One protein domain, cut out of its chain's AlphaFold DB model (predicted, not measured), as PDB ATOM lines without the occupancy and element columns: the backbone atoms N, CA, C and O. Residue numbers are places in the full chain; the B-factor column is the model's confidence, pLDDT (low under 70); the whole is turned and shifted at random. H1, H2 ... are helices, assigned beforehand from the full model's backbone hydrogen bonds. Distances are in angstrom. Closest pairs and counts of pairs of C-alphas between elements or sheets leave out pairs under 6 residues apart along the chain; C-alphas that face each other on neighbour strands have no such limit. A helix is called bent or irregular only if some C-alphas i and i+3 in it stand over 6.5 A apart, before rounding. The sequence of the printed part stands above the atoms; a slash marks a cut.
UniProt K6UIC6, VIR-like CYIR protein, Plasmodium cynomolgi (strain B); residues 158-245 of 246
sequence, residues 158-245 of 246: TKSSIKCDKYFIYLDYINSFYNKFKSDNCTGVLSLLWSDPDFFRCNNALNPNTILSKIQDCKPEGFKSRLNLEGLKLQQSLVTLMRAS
ATOM      1  N   THR A 158      -4.034 -27.391   0.570       88.38
ATOM      2  CA  THR A 158      -3.563 -28.747   0.272       88.38
ATOM      3  C   THR A 158      -3.304 -29.522   1.563       88.38
ATOM      4  O   THR A 158      -3.141 -28.927   2.628       88.38
ATOM      5  N   LYS A 159      -3.176 -30.852   1.459       83.94
ATOM      6  CA  LYS A 159      -2.834 -31.732   2.592       83.94
ATOM      7  C   LYS A 159      -1.516 -31.369   3.285       83.94
ATOM      8  O   LYS A 159      -1.373 -31.544   4.485       83.94
ATOM      9  N   SER A 160      -0.548 -30.850   2.529       83.31
ATOM     10  CA  SER A 160       0.751 -30.415   3.055       83.31
ATOM     11  C   SER A 160       0.690 -29.098   3.835       83.31
ATOM     12  O   SER A 160       1.672 -28.715   4.468       83.31
ATOM     13  N   SER A 161      -0.436 -28.383   3.789       85.81
ATOM     14  CA  SER A 161      -0.615 -27.153   4.546       85.81
ATOM     15  C   SER A 161      -0.748 -27.461   6.033       85.81
ATOM     16  O   SER A 161      -1.632 -28.205   6.442       85.81
ATOM     17  N   ILE A 162       0.031 -26.777   6.869       85.06
ATOM     18  CA  ILE A 162      -0.098 -26.826   8.340       85.06
ATOM     19  C   ILE A 162      -1.509 -26.387   8.801       85.06
ATOM     20  O   ILE A 162      -1.939 -26.677   9.913       85.06
ATOM     21  N   LYS A 163      -2.255 -25.695   7.932       88.00
ATOM     22  CA  LYS A 163      -3.598 -25.155   8.192       88.00
ATOM     23  C   LYS A 163      -4.727 -26.081   7.736       88.00
ATOM     24  O   LYS A 163      -5.885 -25.768   7.994       88.00
ATOM     25  N   CYS A 164      -4.394 -27.178   7.056       91.44
ATOM     26  CA  CYS A 164      -5.306 -28.140   6.434       91.44
ATOM     27  C   CYS A 164      -6.465 -28.520   7.374       91.44
ATOM     28  O   CYS A 164      -7.615 -28.185   7.084       91.44
ATOM     29  N   ASP A 165      -6.159 -29.069   8.549       92.88
ATOM     30  CA  ASP A 165      -7.153 -29.491   9.545       92.88
ATOM     31  C   ASP A 165      -8.038 -28.346  10.050       92.88
ATOM     32  O   ASP A 165      -9.265 -28.453  10.107       92.88
ATOM     33  N   LYS A 166      -7.419 -27.208  10.385       91.88
ATOM     34  CA  LYS A 166      -8.138 -26.037  10.902       91.88
ATOM     35  C   LYS A 166      -9.086 -25.453   9.854       91.88
ATOM     36  O   LYS A 166     -10.211 -25.073  10.171       91.88
ATOM     37  N   TYR A 167      -8.649 -25.402   8.599       93.94
ATOM     38  CA  TYR A 167      -9.467 -24.927   7.491       93.94
ATOM     39  C   TYR A 167     -10.597 -25.898   7.165       93.94
ATOM     40  O   TYR A 167     -11.688 -25.437   6.846       93.94
ATOM     41  N   PHE A 168     -10.380 -27.211   7.291       94.88
ATOM     42  CA  PHE A 168     -11.456 -28.188   7.153       94.88
ATOM     43  C   PHE A 168     -12.570 -27.924   8.171       94.88
ATOM     44  O   PHE A 168     -13.731 -27.786   7.786       94.88
ATOM     45  N   ILE A 169     -12.214 -27.773   9.453       94.56
ATOM     46  CA  ILE A 169     -13.166 -27.458  10.533       94.56
ATOM     47  C   ILE A 169     -13.905 -26.145  10.241       94.56
ATOM     48  O   ILE A 169     -15.132 -26.085  10.317       94.56
ATOM     49  N   TYR A 170     -13.173 -25.094   9.864       95.25
ATOM     50  CA  TYR A 170     -13.773 -23.797   9.554       95.25
ATOM     51  C   TYR A 170     -14.737 -23.874   8.365       95.25
ATOM     52  O   TYR A 170     -15.841 -23.338   8.427       95.25
ATOM     53  N   LEU A 171     -14.354 -24.560   7.286       95.94
ATOM     54  CA  LEU A 171     -15.195 -24.727   6.103       95.94
ATOM     55  C   LEU A 171     -16.436 -25.576   6.395       95.94
ATOM     56  O   LEU A 171     -17.500 -25.236   5.883       95.94
ATOM     57  N   ASP A 172     -16.343 -26.623   7.226       96.06
ATOM     58  CA  ASP A 172     -17.513 -27.389   7.691       96.06
ATOM     59  C   ASP A 172     -18.481 -26.490   8.473       96.06
ATOM     60  O   ASP A 172     -19.691 -26.514   8.227       96.06
ATOM     61  N   TYR A 173     -17.948 -25.610   9.327       95.44
ATOM     62  CA  TYR A 173     -18.747 -24.606  10.018       95.44
ATOM     63  C   TYR A 173     -19.459 -23.648   9.057       95.44
ATOM     64  O   TYR A 173     -20.673 -23.494   9.175       95.44
ATOM     65  N   ILE A 174     -18.773 -23.068   8.064       96.06
ATOM     66  CA  ILE A 174     -19.438 -22.223   7.050       96.06
ATOM     67  C   ILE A 174     -20.494 -23.020   6.273       96.06
ATOM     68  O   ILE A 174     -21.604 -22.536   6.037       96.06
ATOM     69  N   ASN A 175     -20.168 -24.254   5.885       96.06
ATOM     70  CA  ASN A 175     -21.053 -25.119   5.113       96.06
ATOM     71  C   ASN A 175     -22.367 -25.410   5.854       96.06
ATOM     72  O   ASN A 175     -23.413 -25.494   5.214       96.06
ATOM     73  N   SER A 176     -22.325 -25.500   7.190       94.94
ATOM     74  CA  SER A 176     -23.505 -25.781   8.017       94.94
ATOM     75  C   SER A 176     -24.645 -24.776   7.825       94.94
ATOM     76  O   SER A 176     -25.802 -25.176   7.767       94.94
ATOM     77  N   PHE A 177     -24.338 -23.492   7.607       94.81
ATOM     78  CA  PHE A 177     -25.348 -22.445   7.414       94.81
ATOM     79  C   PHE A 177     -25.398 -21.871   5.986       94.81
ATOM     80  O   PHE A 177     -26.265 -21.045   5.689       94.81
ATOM     81  N   TYR A 178     -24.519 -22.313   5.078       94.56
ATOM     82  CA  TYR A 178     -24.430 -21.783   3.711       94.56
ATOM     83  C   TYR A 178     -25.751 -21.901   2.938       94.56
ATOM     84  O   TYR A 178     -26.181 -20.940   2.305       94.56
ATOM     85  N   ASN A 179     -26.420 -23.057   3.000       91.94
ATOM     86  CA  ASN A 179     -27.669 -23.278   2.260       91.94
ATOM     87  C   ASN A 179     -28.806 -22.382   2.755       91.94
ATOM     88  O   ASN A 179     -29.590 -21.897   1.941       91.94
ATOM     89  N   LYS A 180     -28.861 -22.124   4.067       91.62
ATOM     90  CA  LYS A 180     -29.812 -21.172   4.642       91.62
ATOM     91  C   LYS A 180     -29.545 -19.768   4.104       91.62
ATOM     92  O   LYS A 180     -30.436 -19.174   3.515       91.62
ATOM     93  N   PHE A 181     -28.305 -19.282   4.193       92.00
ATOM     94  CA  PHE A 181     -27.958 -17.957   3.665       92.00
ATOM     95  C   PHE A 181     -28.195 -17.850   2.157       92.00
ATOM     96  O   PHE A 181     -28.681 -16.825   1.688       92.00
ATOM     97  N   LYS A 182     -27.927 -18.912   1.397       91.75
ATOM     98  CA  LYS A 182     -28.257 -18.965  -0.027       91.75
ATOM     99  C   LYS A 182     -29.760 -18.820  -0.260       91.75
ATOM    100  O   LYS A 182     -30.157 -18.041  -1.117       91.75
ATOM    101  N   SER A 183     -30.585 -19.560   0.478       88.94
ATOM    102  CA  SER A 183     -32.042 -19.451   0.381       88.94
ATOM    103  C   SER A 183     -32.503 -18.029   0.698       88.94
ATOM    104  O   SER A 183     -33.204 -17.420  -0.102       88.94
ATOM    105  N   ASP A 184     -32.037 -17.478   1.817       86.50
ATOM    106  CA  ASP A 184     -32.489 -16.187   2.341       86.50
ATOM    107  C   ASP A 184     -32.070 -14.997   1.457       86.50
ATOM    108  O   ASP A 184     -32.755 -13.979   1.445       86.50
ATOM    109  N   ASN A 185     -30.957 -15.109   0.719       86.44
ATOM    110  CA  ASN A 185     -30.375 -13.980  -0.021       86.44
ATOM    111  C   ASN A 185     -30.412 -14.128  -1.551       86.44
ATOM    112  O   ASN A 185     -30.302 -13.128  -2.249       86.44
ATOM    113  N   CYS A 186     -30.568 -15.343  -2.086       86.38
ATOM    114  CA  CYS A 186     -30.479 -15.604  -3.531       86.38
ATOM    115  C   CYS A 186     -31.794 -16.049  -4.168       86.38
ATOM    116  O   CYS A 186     -31.803 -16.426  -5.342       86.38
ATOM    117  N   THR A 187     -32.883 -16.084  -3.401       78.50
ATOM    118  CA  THR A 187     -34.187 -16.525  -3.898       78.50
ATOM    119  C   THR A 187     -35.244 -15.440  -3.701       78.50
ATOM    120  O   THR A 187     -35.240 -14.719  -2.706       78.50
ATOM    121  N   GLY A 188     -36.161 -15.323  -4.666       70.94
ATOM    122  CA  GLY A 188     -37.296 -14.399  -4.619       70.94
ATOM    123  C   GLY A 188     -37.172 -13.170  -5.526       70.94
ATOM    124  O   GLY A 188     -36.156 -12.912  -6.158       70.94
ATOM    125  N   VAL A 189     -38.253 -12.390  -5.603       64.31
ATOM    126  CA  VAL A 189     -38.323 -11.182  -6.451       64.31
ATOM    127  C   VAL A 189     -37.346 -10.102  -5.972       64.31
ATOM    128  O   VAL A 189     -36.789  -9.370  -6.781       64.31
ATOM    129  N   LEU A 190     -37.080 -10.031  -4.664       58.66
ATOM    130  CA  LEU A 190     -36.158  -9.050  -4.087       58.66
ATOM    131  C   LEU A 190     -34.694  -9.309  -4.480       58.66
ATOM    132  O   LEU A 190     -33.959  -8.346  -4.688       58.66
ATOM    133  N   SER A 191     -34.281 -10.568  -4.684       63.72
ATOM    134  CA  SER A 191     -32.927 -10.887  -5.165       63.72
ATOM    135  C   SER A 191     -32.716 -10.549  -6.648       63.72
ATOM    136  O   SER A 191     -31.585 -10.540  -7.114       63.72
ATOM    137  N   LEU A 192     -33.787 -10.263  -7.404       63.22
ATOM    138  CA  LEU A 192     -33.696  -9.731  -8.772       63.22
ATOM    139  C   LEU A 192     -33.530  -8.206  -8.799       63.22
ATOM    140  O   LEU A 192     -33.132  -7.650  -9.820       63.22
ATOM    141  N   LEU A 193     -33.873  -7.530  -7.700       60.66
ATOM    142  CA  LEU A 193     -33.899  -6.070  -7.610       60.66
ATOM    143  C   LEU A 193     -32.695  -5.504  -6.854       60.66
ATOM    144  O   LEU A 193     -32.347  -4.341  -7.062       60.66
ATOM    145  N   TRP A 194     -32.066  -6.292  -5.981       67.06
ATOM    146  CA  TRP A 194     -30.984  -5.838  -5.110       67.06
ATOM    147  C   TRP A 194     -29.682  -6.585  -5.373       67.06
ATOM    148  O   TRP A 194     -29.674  -7.757  -5.737       67.06
ATOM    149  N   SER A 195     -28.564  -5.886  -5.177       70.75
ATOM    150  CA  SER A 195     -27.248  -6.520  -5.176       70.75
ATOM    151  C   SER A 195     -27.101  -7.450  -3.976       70.75
ATOM    152  O   SER A 195     -27.605  -7.153  -2.891       70.75
ATOM    153  N   ASP A 196     -26.342  -8.525  -4.179       77.94
ATOM    154  CA  ASP A 196     -25.886  -9.427  -3.127       77.94
ATOM    155  C   ASP A 196     -25.392  -8.645  -1.893       77.94
ATOM    156  O   ASP A 196     -24.622  -7.681  -2.040       77.94
ATOM    157  N   PRO A 197     -25.785  -9.045  -0.669       84.75
ATOM    158  CA  PRO A 197     -25.213  -8.450   0.526       84.75
ATOM    159  C   PRO A 197     -23.711  -8.747   0.581       84.75
ATOM    160  O   PRO A 197     -23.225  -9.770   0.107       84.75
ATOM    161  N   ASP A 198     -22.932  -7.884   1.221       86.50
ATOM    162  CA  ASP A 198     -21.475  -8.045   1.251       86.50
ATOM    163  C   ASP A 198     -20.995  -9.298   2.010       86.50
ATOM    164  O   ASP A 198     -19.884  -9.770   1.757       86.50
ATOM    165  N   PHE A 199     -21.825  -9.872   2.889       90.50
ATOM    166  CA  PHE A 199     -21.547 -11.140   3.567       90.50
ATOM    167  C   PHE A 199     -21.901 -12.392   2.756       90.50
ATOM    168  O   PHE A 199     -21.520 -13.481   3.189       90.50
ATOM    169  N   PHE A 200     -22.619 -12.302   1.630       92.31
ATOM    170  CA  PHE A 200     -23.018 -13.487   0.864       92.31
ATOM    171  C   PHE A 200     -23.038 -13.251  -0.643       92.31
ATOM    172  O   PHE A 200     -23.610 -12.279  -1.100       92.31
ATOM    173  N   ARG A 201     -22.457 -14.171  -1.425       91.25
ATOM    174  CA  ARG A 201     -22.459 -14.102  -2.894       91.25
ATOM    175  C   ARG A 201     -23.283 -15.230  -3.497       91.25
ATOM    176  O   ARG A 201     -23.002 -16.404  -3.235       91.25
ATOM    177  N   CYS A 202     -24.225 -14.892  -4.368       89.44
ATOM    178  CA  CYS A 202     -25.127 -15.822  -5.041       89.44
ATOM    179  C   CYS A 202     -24.448 -16.536  -6.218       89.44
ATOM    180  O   CYS A 202     -24.860 -16.445  -7.371       89.44
ATOM    181  N   ASN A 203     -23.382 -17.283  -5.922       89.88
ATOM    182  CA  ASN A 203     -22.637 -18.080  -6.889       89.88
ATOM    183  C   ASN A 203     -22.365 -19.485  -6.335       89.88
ATOM    184  O   ASN A 203     -21.628 -19.659  -5.363       89.88
ATOM    185  N   ASN A 204     -22.916 -20.500  -7.006       88.75
ATOM    186  CA  ASN A 204     -22.773 -21.905  -6.621       88.75
ATOM    187  C   ASN A 204     -21.316 -22.393  -6.614       88.75
ATOM    188  O   ASN A 204     -20.979 -23.279  -5.833       88.75
ATOM    189  N   ALA A 205     -20.443 -21.811  -7.443       92.50
ATOM    190  CA  ALA A 205     -19.024 -22.158  -7.487       92.50
ATOM    191  C   ALA A 205     -18.257 -21.729  -6.225       92.50
ATOM    192  O   ALA A 205     -17.118 -22.150  -6.044       92.50
ATOM    193  N   LEU A 206     -18.863 -20.898  -5.370       94.38
ATOM    194  CA  LEU A 206     -18.302 -20.449  -4.096       94.38
ATOM    195  C   LEU A 206     -18.853 -21.238  -2.901       94.38
ATOM    196  O   LEU A 206     -18.656 -20.832  -1.757       94.38
ATOM    197  N   ASN A 207     -19.570 -22.340  -3.130       95.31
ATOM    198  CA  ASN A 207     -20.075 -23.184  -2.050       95.31
ATOM    199  C   ASN A 207     -18.895 -23.852  -1.298       95.31
ATOM    200  O   ASN A 207     -18.076 -24.502  -1.957       95.31
ATOM    201  N   PRO A 208     -18.806 -23.753   0.047       96.06
ATOM    202  CA  PRO A 208     -17.731 -24.364   0.838       96.06
ATOM    203  C   PRO A 208     -17.543 -25.862   0.583       96.06
ATOM    204  O   PRO A 208     -16.418 -26.361   0.601       96.06
ATOM    205  N   ASN A 209     -18.625 -26.580   0.266       95.12
ATOM    206  CA  ASN A 209     -18.588 -28.006  -0.043       95.12
ATOM    207  C   ASN A 209     -17.718 -28.334  -1.271       95.12
ATOM    208  O   ASN A 209     -17.170 -29.428  -1.369       95.12
ATOM    209  N   THR A 210     -17.552 -27.382  -2.198       94.88
ATOM    210  CA  THR A 210     -16.677 -27.540  -3.377       94.88
ATOM    211  C   THR A 210     -15.193 -27.589  -3.014       94.88
ATOM    212  O   THR A 210     -14.400 -28.161  -3.764       94.88
ATOM    213  N   ILE A 211     -14.822 -26.990  -1.879       95.50
ATOM    214  CA  ILE A 211     -13.473 -27.045  -1.317       95.50
ATOM    215  C   ILE A 211     -13.370 -28.268  -0.411       95.50
ATOM    216  O   ILE A 211     -12.458 -29.068  -0.593       95.50
ATOM    217  N   LEU A 212     -14.334 -28.463   0.500       95.69
ATOM    218  CA  LEU A 212     -14.351 -29.598   1.432       95.69
ATOM    219  C   LEU A 212     -14.186 -30.939   0.716       95.69
ATOM    220  O   LEU A 212     -13.418 -31.777   1.178       95.69
ATOM    221  N   SER A 213     -14.852 -31.154  -0.422       93.88
ATOM    222  CA  SER A 213     -14.734 -32.402  -1.190       93.88
ATOM    223  C   SER A 213     -13.319 -32.673  -1.715       93.88
ATOM    224  O   SER A 213     -12.946 -33.831  -1.877       93.88
ATOM    225  N   LYS A 214     -12.514 -31.629  -1.938       94.06
ATOM    226  CA  LYS A 214     -11.125 -31.731  -2.413       94.06
ATOM    227  C   LYS A 214     -10.122 -31.917  -1.281       94.06
ATOM    228  O   LYS A 214      -9.056 -32.477  -1.507       94.06
ATOM    229  N   ILE A 215     -10.456 -31.445  -0.081       93.88
ATOM    230  CA  ILE A 215      -9.584 -31.495   1.096       93.88
ATOM    231  C   ILE A 215     -10.068 -32.516   2.137       93.88
ATOM    232  O   ILE A 215      -9.846 -32.325   3.324       93.88
ATOM    233  N   GLN A 216     -10.734 -33.602   1.730       94.00
ATOM    234  CA  GLN A 216     -11.220 -34.632   2.670       94.00
ATOM    235  C   GLN A 216     -10.103 -35.245   3.520       94.00
ATOM    236  O   GLN A 216     -10.315 -35.548   4.689       94.00
ATOM    237  N   ASP A 217      -8.899 -35.335   2.966       93.38
ATOM    238  CA  ASP A 217      -7.691 -35.764   3.672       93.38
ATOM    239  C   ASP A 217      -7.257 -34.821   4.811       93.38
ATOM    240  O   ASP A 217      -6.414 -35.209   5.614       93.38
ATOM    241  N   CYS A 218      -7.804 -33.600   4.870       94.38
ATOM    242  CA  CYS A 218      -7.641 -32.653   5.977       94.38
ATOM    243  C   CYS A 218      -8.636 -32.882   7.117       94.38
ATOM    244  O   CYS A 218      -8.660 -32.114   8.074       94.38
ATOM    245  N   LYS A 219      -9.545 -33.855   7.007       94.25
ATOM    246  CA  LYS A 219     -10.531 -34.096   8.055       94.25
ATOM    247  C   LYS A 219      -9.826 -34.660   9.296       94.25
ATOM    248  O   LYS A 219      -9.289 -35.765   9.210       94.25
ATOM    249  N   PRO A 220      -9.895 -33.985  10.458       91.44
ATOM    250  CA  PRO A 220      -9.291 -34.509  11.675       91.44
ATOM    251  C   PRO A 220      -9.923 -35.841  12.081       91.44
ATOM    252  O   PRO A 220     -11.138 -36.043  11.940       91.44
ATOM    253  N   GLU A 221      -9.117 -36.745  12.634       88.75
ATOM    254  CA  GLU A 221      -9.620 -38.006  13.173       88.75
ATOM    255  C   GLU A 221     -10.687 -37.753  14.250       88.75
ATOM    256  O   GLU A 221     -10.551 -36.890  15.115       88.75
ATOM    257  N   GLY A 222     -11.800 -38.486  14.170       86.25
ATOM    258  CA  GLY A 222     -12.925 -38.325  15.095       86.25
ATOM    259  C   GLY A 222     -13.794 -37.077  14.874       86.25
ATOM    260  O   GLY A 222     -14.776 -36.903  15.600       86.25
ATOM    261  N   PHE A 223     -13.509 -36.234  13.870       88.56
ATOM    262  CA  PHE A 223     -14.320 -35.049  13.573       88.56
ATOM    263  C   PHE A 223     -15.746 -35.406  13.112       88.56
ATOM    264  O   PHE A 223     -15.947 -36.201  12.182       88.56
ATOM    265  N   LYS A 224     -16.750 -34.769  13.731       85.75
ATOM    266  CA  LYS A 224     -18.179 -34.920  13.414       85.75
ATOM    267  C   LYS A 224     -18.714 -33.633  12.780       85.75
ATOM    268  O   LYS A 224     -18.706 -32.595  13.425       85.75
ATOM    269  N   SER A 225     -19.218 -33.731  11.547       82.31
ATOM    270  CA  SER A 225     -19.745 -32.579  10.795       82.31
ATOM    271  C   SER A 225     -20.948 -31.925  11.477       82.31
ATOM    272  O   SER A 225     -21.843 -32.612  11.988       82.31
ATOM    273  N   ARG A 226     -21.010 -30.591  11.414       81.69
ATOM    274  CA  ARG A 226     -22.099 -29.787  11.984       81.69
ATOM    275  C   ARG A 226     -23.434 -29.939  11.267       81.69
ATOM    276  O   ARG A 226     -24.467 -29.871  11.929       81.69
ATOM    277  N   LEU A 227     -23.438 -30.225   9.963       73.75
ATOM    278  CA  LEU A 227     -24.678 -30.512   9.223       73.75
ATOM    279  C   LEU A 227     -25.434 -31.699   9.835       73.75
ATOM    280  O   LEU A 227     -26.655 -31.664   9.989       73.75
ATOM    281  N   ASN A 228     -24.694 -32.722  10.263       62.56
ATOM    282  CA  ASN A 228     -25.279 -33.890  10.914       62.56
ATOM    283  C   ASN A 228     -25.841 -33.537  12.300       62.56
ATOM    284  O   ASN A 228     -26.871 -34.075  12.699       62.56
ATOM    285  N   LEU A 229     -25.201 -32.612  13.026       61.62
ATOM    286  CA  LEU A 229     -25.658 -32.148  14.341       61.62
ATOM    287  C   LEU A 229     -26.931 -31.295  14.252       61.62
ATOM    288  O   LEU A 229     -27.819 -31.447  15.089       61.62
ATOM    289  N   GLU A 230     -27.052 -30.422  13.250       61.50
ATOM    290  CA  GLU A 230     -28.281 -29.650  13.023       61.50
ATOM    291  C   GLU A 230     -29.449 -30.549  12.601       61.50
ATOM    292  O   GLU A 230     -30.546 -30.415  13.145       61.50
ATOM    293  N   GLY A 231     -29.205 -31.532  11.725       59.59
ATOM    294  CA  GLY A 231     -30.201 -32.551  11.377       59.59
ATOM    295  C   GLY A 231     -30.693 -33.346  12.595       59.59
ATOM    296  O   GLY A 231     -31.899 -33.514  12.779       59.59
ATOM    297  N   LEU A 232     -29.779 -33.760  13.480       54.22
ATOM    298  CA  LEU A 232     -30.109 -34.446  14.737       54.22
ATOM    299  C   LEU A 232     -30.935 -33.566  15.693       54.22
ATOM    300  O   LEU A 232     -31.894 -34.049  16.296       54.22
ATOM    301  N   LYS A 233     -30.608 -32.271  15.812       63.00
ATOM    302  CA  LYS A 233     -31.381 -31.315  16.630       63.00
ATOM    303  C   LYS A 233     -32.801 -31.127  16.094       63.00
ATOM    304  O   LYS A 233     -33.745 -31.109  16.879       63.00
ATOM    305  N   LEU A 234     -32.969 -31.023  14.774       59.19
ATOM    306  CA  LEU A 234     -34.293 -30.924  14.146       59.19
ATOM    307  C   LEU A 234     -35.136 -32.180  14.411       59.19
ATOM    308  O   LEU A 234     -36.302 -32.062  14.784       59.19
ATOM    309  N   GLN A 235     -34.539 -33.370  14.303       57.75
ATOM    310  CA  GLN A 235     -35.216 -34.627  14.635       57.75
ATOM    311  C   GLN A 235     -35.646 -34.686  16.110       57.75
ATOM    312  O   GLN A 235     -36.784 -35.050  16.398       57.75
ATOM    313  N   GLN A 236     -34.785 -34.283  17.050       62.00
ATOM    314  CA  GLN A 236     -35.119 -34.259  18.482       62.00
ATOM    315  C   GLN A 236     -36.235 -33.256  18.817       62.00
ATOM    316  O   GLN A 236     -37.133 -33.579  19.600       62.00
ATOM    317  N   SER A 237     -36.224 -32.072  18.201       67.75
ATOM    318  CA  SER A 237     -37.292 -31.074  18.353       67.75
ATOM    319  C   SER A 237     -38.639 -31.597  17.845       67.75
ATOM    320  O   SER A 237     -39.647 -31.455  18.534       67.75
ATOM    321  N   LEU A 238     -38.659 -32.271  16.688       66.31
ATOM    322  CA  LEU A 238     -39.866 -32.909  16.145       66.31
ATOM    323  C   LEU A 238     -40.395 -34.015  17.067       66.31
ATOM    324  O   LEU A 238     -41.593 -34.074  17.329       66.31
ATOM    325  N   VAL A 239     -39.513 -34.859  17.614       73.00
ATOM    326  CA  VAL A 239     -39.887 -35.903  18.587       73.00
ATOM    327  C   VAL A 239     -40.474 -35.302  19.866       73.00
ATOM    328  O   VAL A 239     -41.443 -35.832  20.407       73.00
ATOM    329  N   THR A 240     -39.919 -34.189  20.344       72.81
ATOM    330  CA  THR A 240     -40.409 -33.497  21.547       72.81
ATOM    331  C   THR A 240     -41.791 -32.885  21.317       72.81
ATOM    332  O   THR A 240     -42.669 -33.034  22.162       72.81
ATOM    333  N   LEU A 241     -42.014 -32.266  20.152       67.06
ATOM    334  CA  LEU A 241     -43.325 -31.747  19.750       67.06
ATOM    335  C   LEU A 241     -44.369 -32.862  19.634       67.06
ATOM    336  O   LEU A 241     -45.454 -32.735  20.193       67.06
ATOM    337  N   MET A 242     -44.036 -33.980  18.983       70.94
ATOM    338  CA  MET A 242     -44.935 -35.137  18.881       70.94
ATOM    339  C   MET A 242     -45.329 -35.711  20.253       70.94
ATOM    340  O   MET A 242     -46.485 -36.068  20.439       70.94
ATOM    341  N   ARG A 243     -44.414 -35.750  21.231       74.44
ATOM    342  CA  ARG A 243     -44.708 -36.192  22.610       74.44
ATOM    343  C   ARG A 243     -45.536 -35.201  23.427       74.44
ATOM    344  O   ARG A 243     -46.185 -35.615  24.371       74.44
ATOM    345  N   ALA A 244     -45.484 -33.911  23.107       65.31
ATOM    346  CA  ALA A 244     -46.318 -32.898  23.756       65.31
ATOM    347  C   ALA A 244     -47.751 -32.853  23.191       65.31
ATOM    348  O   ALA A 244     -48.603 -32.158  23.736       65.31
ATOM    349  N   SER A 245     -47.993 -33.556  22.080       66.75
ATOM    350  CA  SER A 245     -49.244 -33.523  21.313       66.75
ATOM    351  C   SER A 245     -50.103 -34.784  21.492       66.75
ATOM    352  O   SER A 245     -51.161 -34.877  20.872       66.75
TER     353      SER A 245
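Overview. This is residues 158 to 245 of the 246 residues of the protein "VIR-like CYIR protein" of Plasmodium cynomolgi (strain B) (UniProt K6UIC6). Picture a flat, loose fork. The stem is H1a, the first arm of the bent helix H1, with the short H3 packed on it; from the stem's far end two prongs spread, one being H1b with the short H2 beyond its end, the other H4, whose residues 231 to 244 stick out free together with Ser 245. The long link from H2 folds back to H3 at the stem, and a second long link leads from H3 to the start of H4. The printed part has 88 residues with four named helices, H1, H2, H3 and H4 in chain order, and no named strand; the class is all helix. It is loose, with a radius of gyration of the C-alphas of 16.7 A, and spans 51 by 43 by 16 A.

Arrangement. Begin with H1, residues 164 to 186, assigned by its hydrogen bonds as one helix but bent: C-alphas 176 and 179 are 7.5 A apart. Its arms, H1a of residues 164 to 176 and H1b of residues 179 to 186, stand at a steep tilt of 61 degrees. Look next at H2, residues 190 to 193, close to H1b but not clearly touching it; their closest C-alphas, of Asn 185 and Ser 191, are 6.5 A apart. Further along, H3, residues 209 to 212, touches H1a, with the C-alphas of Asn 175 and Asn 209 closest at 6.4 A. Last comes H4, residues 226 to 244, whose residues 226 to 230 alone touch residues 172 to 176 of H1a; the closest C-alphas, of Ser 176 and Leu 227, are 5.0 A apart. H1a and H4 run the same way at a steep tilt of 37 degrees, only just past shallow. H1b and H4 are apart. In H1a, H1b and H4 every O i to N i+4 pair is within hydrogen-bond range; H2 and H3 are too short for such a pair.

Along the chain. Find C-alpha 164 at (-5.306, -28.140, 6.434); from there H1a runs 18.4 A to C-alpha 176 at (-23.505, -25.781, 8.017). H1b then covers 10.0 A, H2 5.1 A and H3 4.8 A from first to last C-alpha. H4 covers 27.1 A and ends at C-alpha 244, at (-46.318, -32.898, 23.756).

Size, cuts and confidence. The C-alphas farthest apart, of Ser 160 and Ser 245, are 53.3 A apart. The printed part has no cut. The link from H1 to H2 is tight, while those from H2 to H3, 15 residues, and from H3 to H4, 13 residues, are long. The mean pLDDT of the printed part is 82.9; look for values under 70 at residues 189 to 194, 228 to 238, 241, and 244 to 245.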